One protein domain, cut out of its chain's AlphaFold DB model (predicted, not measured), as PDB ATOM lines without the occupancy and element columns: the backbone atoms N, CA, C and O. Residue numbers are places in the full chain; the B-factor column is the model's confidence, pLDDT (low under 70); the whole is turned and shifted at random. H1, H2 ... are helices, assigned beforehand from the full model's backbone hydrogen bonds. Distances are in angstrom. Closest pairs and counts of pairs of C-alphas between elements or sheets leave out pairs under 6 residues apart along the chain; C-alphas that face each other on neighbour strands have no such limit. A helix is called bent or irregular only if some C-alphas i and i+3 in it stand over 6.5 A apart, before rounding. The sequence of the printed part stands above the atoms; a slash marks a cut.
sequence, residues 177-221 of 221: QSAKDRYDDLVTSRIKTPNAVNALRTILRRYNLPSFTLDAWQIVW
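This is residues 177 to 221 of the 221 residues of an uncharacterized protein of Burkholderia sp. THE68 (UniProt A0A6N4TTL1). The longer helix, H2, and the helix before it, H1, follow each other end to end with a corner between them, and after H2 a tail without named elements, residues 208 to 221, folds back toward the start of H2. The printed part has 45 residues with two named helices, H1 then H2, and no named strand; the class is all helix. It is only just loose, close to extended, with a radius of gyration of the C-alphas of 13.8 A, and spans 45 by 20 by 15 A.

H2, residues 194 to 207, is 20.3 A long and ends with C-alpha 207 at (49.615, 29.295, 16.508). H1, residues 177 to 188, is 16.1 A long and begins with C-alpha 177 at (24.469, 27.517, -10.596).

H2 and H1 are apart, with no C-alpha of the one within 8 A of the other; a tight link of 5 residues joins them. H2 is neither bent nor irregular, but only just: C-alphas 203 and 206 are 6.0 A apart. Every O i to N i+4 pair is within hydrogen-bond range in H1, and 8 of 10 in H2. Residues 206 to 213 stand free.

The C-alphas farthest apart, of Gln 177 and Pro 210, are 44.8 A apart. The printed part has no cut. Residues 208 to 221 have pLDDT under 70.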
ATOM      1  N   GLN A 177      25.419  27.390 -11.710       94.00
ATOM      2  CA  GLN A 177      24.469  27.517 -10.596       94.00
ATOM      3  C   GLN A 177      24.680  26.461  -9.501       94.00
ATOM      4  O   GLN A 177      24.764  26.796  -8.328       94.00
ATOM      5  N   SER A 178      24.866  25.194  -9.879       94.38
ATOM      6  CA  SER A 178      25.077  24.106  -8.917       94.38
ATOM      7  C   SER A 178      26.354  24.261  -8.085       94.38
ATOM      8  O   SER A 178      26.385  23.867  -6.919       94.38
ATOM      9  N   ALA A 179      27.416  24.819  -8.671       96.00
ATOM     10  CA  ALA A 179      28.648  25.116  -7.955       96.00
ATOM     11  C   ALA A 179      28.459  26.325  -7.034       96.00
ATOM     12  O   ALA A 179      28.900  26.289  -5.885       96.00
ATOM     13  N   LYS A 180      27.748  27.354  -7.513       96.50
ATOM     14  CA  LYS A 180      27.396  28.532  -6.723       96.50
ATOM     15  C   LYS A 180      26.566  28.178  -5.491       96.50
ATOM     16  O   LYS A 180      26.947  28.573  -4.398       96.50
ATOM     17  N   ASP A 181      25.514  27.379  -5.640       96.69
ATOM     18  CA  ASP A 181      24.644  26.984  -4.525       96.69
ATOM     19  C   ASP A 181      25.434  26.263  -3.422       96.69
ATOM     20  O   ASP A 181      25.274  26.540  -2.234       96.69
ATOM     21  N   ARG A 182      26.344  25.359  -3.813       95.75
ATOM     22  CA  ARG A 182      27.218  24.646  -2.869       95.75
ATOM     23  C   ARG A 182      28.224  25.567  -2.191       95.75
ATOM     24  O   ARG A 182      28.506  25.384  -1.011       95.75
ATOM     25  N   TYR A 183      28.787  26.517  -2.932       95.56
ATOM     26  CA  TYR A 183      29.705  27.506  -2.379       95.56
ATOM     27  C   TYR A 183      28.995  28.420  -1.374       95.56
ATOM     28  O   TYR A 183      29.497  28.620  -0.269       95.56
ATOM     29  N   ASP A 184      27.806  28.911  -1.718       96.00
ATOM     30  CA  ASP A 184      27.011  29.780  -0.853       96.00
ATOM     31  C   ASP A 184      26.582  29.036   0.428       96.00
ATOM     32  O   ASP A 184      26.709  29.590   1.521       96.00
ATOM     33  N   ASP A 185      26.172  27.762   0.337       94.88
ATOM     34  CA  ASP A 185      25.897  26.909   1.509       94.88
ATOM     35  C   ASP A 185      27.147  26.701   2.376       94.88
ATOM     36  O   ASP A 185      27.100  26.829   3.602       94.88
ATOM     37  N   LEU A 186      28.296  26.425   1.745       92.38
ATOM     38  CA  LEU A 186      29.560  26.248   2.451       92.38
ATOM     39  C   LEU A 186      29.905  27.485   3.284       92.38
ATOM     40  O   LEU A 186      30.121  27.362   4.490       92.38
ATOM     41  N   VAL A 187      29.927  28.659   2.649       91.69
ATOM     42  CA  VAL A 187      30.332  29.927   3.272       91.69
ATOM     43  C   VAL A 187      29.297  30.426   4.281       91.69
ATOM     44  O   VAL A 187      29.667  31.014   5.293       91.69
ATOM     45  N   THR A 188      28.008  30.182   4.053       91.62
ATOM     46  CA  THR A 188      26.955  30.690   4.946       91.62
ATOM     47  C   THR A 188      26.749  29.790   6.162       91.62
ATOM     48  O   THR A 188      26.612  30.288   7.282       91.62
ATOM     49  N   SER A 189      26.716  28.468   5.957       89.75
ATOM     50  CA  SER A 189      26.249  27.510   6.965       89.75
ATOM     51  C   SER A 189      27.336  26.519   7.389       89.75
ATOM     52  O   SER A 189      27.605  26.360   8.584       89.75
ATOM     53  N   ARG A 190      28.014  25.860   6.439       87.50
ATOM     54  CA  ARG A 190      28.830  24.679   6.771       87.50
ATOM     55  C   ARG A 190      30.122  25.014   7.499       87.50
ATOM     56  O   ARG A 190      30.546  24.229   8.352       87.50
ATOM     57  N   ILE A 191      30.706  26.185   7.235       87.06
ATOM     58  CA  ILE A 191      31.867  26.673   7.995       87.06
ATOM     59  C   ILE A 191      31.545  26.929   9.476       87.06
ATOM     60  O   ILE A 191      32.455  26.921  10.301       87.06
ATOM     61  N   LYS A 192      30.264  27.113   9.830       85.62
ATOM     62  CA  LYS A 192      29.810  27.373  11.207       85.62
ATOM     63  C   LYS A 192      29.429  26.102  11.975       85.62
ATOM     64  O   LYS A 192      29.005  26.180  13.125       85.62
ATOM     65  N   THR A 193      29.560  24.919  11.372       89.25
ATOM     66  CA  THR A 193      29.219  23.662  12.058       89.25
ATOM     67  C   THR A 193      30.159  23.397  13.242       89.25
ATOM     68  O   THR A 193      31.341  23.740  13.171       89.25
ATOM     69  N   PRO A 194      29.702  22.721  14.316       89.19
ATOM     70  CA  PRO A 194      30.565  22.387  15.455       89.19
ATOM     71  C   PRO A 194      31.840  21.635  15.049       89.19
ATOM     72  O   PRO A 194      32.912  21.879  15.601       89.19
ATOM     73  N   ASN A 195      31.744  20.769  14.036       88.44
ATOM     74  CA  ASN A 195      32.888  20.045  13.482       88.44
ATOM     75  C   ASN A 195      33.892  20.989  12.809       88.44
ATOM     76  O   ASN A 195      35.087  20.882  13.075       88.44
ATOM     77  N   ALA A 196      33.421  21.937  11.990       86.88
ATOM     78  CA  ALA A 196      34.278  22.941  11.362       86.88
ATOM     79  C   ALA A 196      34.958  23.838  12.408       86.88
ATOM     80  O   ALA A 196      36.168  24.046  12.350       86.88
ATOM     81  N   VAL A 197      34.216  24.283  13.426       85.56
ATOM     82  CA  VAL A 197      34.762  25.075  14.541       85.56
ATOM     83  C   VAL A 197      35.827  24.290  15.314       85.56
ATOM     84  O   VAL A 197      36.890  24.826  15.627       85.56
ATOM     85  N   ASN A 198      35.592  23.009  15.606       88.25
ATOM     86  CA  ASN A 198      36.566  22.167  16.304       88.25
ATOM     87  C   ASN A 198      37.819  21.890  15.457       88.25
ATOM     88  O   ASN A 198      38.933  21.905  15.992       88.25
ATOM     89  N   ALA A 199      37.664  21.698  14.146       88.62
ATOM     90  CA  ALA A 199      38.788  21.588  13.219       88.62
ATOM     91  C   ALA A 199      39.613  22.887  13.193       88.62
ATOM     92  O   ALA A 199      40.829  22.843  13.382       88.62
ATOM     93  N   LEU A 200      38.954  24.047  13.076       85.81
ATOM     94  CA  LEU A 200      39.604  25.360  13.124       85.81
ATOM     95  C   LEU A 200      40.356  25.576  14.439       85.81
ATOM     96  O   LEU A 200      41.525  25.952  14.416       85.81
ATOM     97  N   ARG A 201      39.741  25.261  15.585       84.69
ATOM     98  CA  ARG A 201      40.414  25.317  16.895       84.69
ATOM     99  C   ARG A 201      41.663  24.443  16.925       84.69
ATOM    100  O   ARG A 201      42.686  24.865  17.451       84.69
ATOM    101  N   THR A 202      41.600  23.239  16.366       86.81
ATOM    102  CA  THR A 202      42.736  22.305  16.342       86.81
ATOM    103  C   THR A 202      43.901  22.850  15.513       86.81
ATOM    104  O   THR A 202      45.052  22.752  15.938       86.81
ATOM    105  N   ILE A 203      43.608  23.465  14.364       84.62
ATOM    106  CA  ILE A 203      44.612  24.090  13.496       84.62
ATOM    107  C   ILE A 203      45.210  25.329  14.177       84.62
ATOM    108  O   ILE A 203      46.430  25.437  14.300       84.62
ATOM    109  N   LEU A 204      44.360  26.238  14.669       83.81
ATOM    110  CA  LEU A 204      44.776  27.520  15.246       83.81
ATOM    111  C   LEU A 204      45.488  27.378  16.595       83.81
ATOM    112  O   LEU A 204      46.351  28.193  16.906       83.81
ATOM    113  N   ARG A 205      45.216  26.317  17.368       82.56
ATOM    114  CA  ARG A 205      45.945  26.010  18.615       82.56
ATOM    115  C   ARG A 205      47.459  25.924  18.423       82.56
ATOM    116  O   ARG A 205      48.190  26.229  19.357       82.56
ATOM    117  N   ARG A 206      47.937  25.541  17.233       78.06
ATOM    118  CA  ARG A 206      49.376  25.486  16.913       78.06
ATOM    119  C   ARG A 206      50.023  26.870  16.842       78.06
ATOM    120  O   ARG A 206      51.233  26.982  16.982       78.06
ATOM    121  N   TYR A 207      49.207  27.902  16.643       74.62
ATOM    122  CA  TYR A 207      49.615  29.295  16.508       74.62
ATOM    123  C   TYR A 207      49.249  30.138  17.736       74.62
ATOM    124  O   TYR A 207      49.366  31.360  17.682       74.62
ATOM    125  N   ASN A 208      48.814  29.513  18.842       63.75
ATOM    126  CA  ASN A 208      48.580  30.210  20.108       63.75
ATOM    127  C   ASN A 208      49.924  30.691  20.676       63.75
ATOM    128  O   ASN A 208      50.588  30.001  21.449       63.75
ATOM    129  N   LEU A 209      50.337  31.882  20.250       55.97
ATOM    130  CA  LEU A 209      51.430  32.620  20.858       55.97
ATOM    131  C   LEU A 209      50.992  33.060  22.268       55.97
ATOM    132  O   LEU A 209      49.854  33.504  22.437       55.97
ATOM    133  N   PRO A 210      51.876  32.994  23.279       57.00
ATOM    134  CA  PRO A 210      51.545  33.296  24.677       57.00
ATOM    135  C   PRO A 210      51.061  34.738  24.929       57.00
ATOM    136  O   PRO A 210      50.608  35.045  26.026       57.00
ATOM    137  N   SER A 211      51.135  35.623  23.932       57.16
ATOM    138  CA  SER A 211      50.775  37.040  24.023       57.16
ATOM    139  C   SER A 211      49.455  37.420  23.340       57.16
ATOM    140  O   SER A 211      49.101  38.596  23.354       57.16
ATOM    141  N   PHE A 212      48.717  36.476  22.746       52.47
ATOM    142  CA  PHE A 212      47.410  36.762  22.145       52.47
ATOM    143  C   PHE A 212      46.357  35.821  22.731       52.47
ATOM    144  O   PHE A 212      46.183  34.687  22.289       52.47
ATOM    145  N   THR A 213      45.637  36.289  23.752       52.66
ATOM    146  CA  THR A 213      44.401  35.645  24.199       52.66
ATOM    147  C   THR A 213      43.354  35.841  23.112       52.66
ATOM    148  O   THR A 213      42.628  36.833  23.094       52.66
ATOM    149  N   LEU A 214      43.307  34.903  22.167       52.34
ATOM    150  CA  LEU A 214      42.182  34.760  21.260       52.34
ATOM    151  C   LEU A 214      41.014  34.285  22.125       52.34
ATOM    152  O   LEU A 214      40.914  33.098  22.446       52.34
ATOM    153  N   ASP A 215      40.191  35.226  22.593       52.81
ATOM    154  CA  ASP A 215      39.005  34.891  23.366       52.81
ATOM    155  C   ASP A 215      38.027  34.181  22.430       52.81
ATOM    156  O   ASP A 215      37.243  34.785  21.697       52.81
ATOM    157  N   ALA A 216      38.141  32.854  22.400       51.84
ATOM    158  CA  ALA A 216      37.356  31.973  21.551       51.84
ATOM    159  C   ALA A 216      35.845  32.062  21.847       51.84
ATOM    160  O   ALA A 216      35.059  31.454  21.120       51.84
ATOM    161  N   TRP A 217      35.453  32.807  22.890       48.44
ATOM    162  CA  TRP A 217      34.077  33.106  23.281       48.44
ATOM    163  C   TRP A 217      33.555  34.457  22.774       48.44
ATOM    164  O   TRP A 217      32.347  34.673  22.805       48.44
ATOM    165  N   GLN A 218      34.415  35.344  22.258       48.47
ATOM    166  CA  GLN A 218      33.997  36.608  21.627       48.47
ATOM    167  C   GLN A 218      33.740  36.484  20.121       48.47
ATOM    168  O   GLN A 218      33.240  37.418  19.496       48.47
ATOM    169  N   ILE A 219      34.028  35.326  19.526       50.00
ATOM    170  CA  ILE A 219      33.647  35.037  18.143       50.00
ATOM    171  C   ILE A 219      32.166  34.625  18.133       50.00
ATOM    172  O   ILE A 219      31.825  33.444  18.063       50.00
ATOM    173  N   VAL A 220      31.290  35.618  18.265       38.75
ATOM    174  CA  VAL A 220      29.847  35.481  18.044       38.75
ATOM    175  C   VAL A 220      29.601  35.528  16.529       38.75
ATOM    176  O   VAL A 220      29.989  36.497  15.878       38.75
ATOM    177  N   TRP A 221      28.993  34.475  15.970       51.94
ATOM    178  CA  TRP A 221      28.608  34.336  14.553       51.94
ATOM    179  C   TRP A 221      27.111  34.147  14.372       51.94
ATOM    180  O   TRP A 221      26.472  33.596  15.294       51.94
TER     181      TRP A 221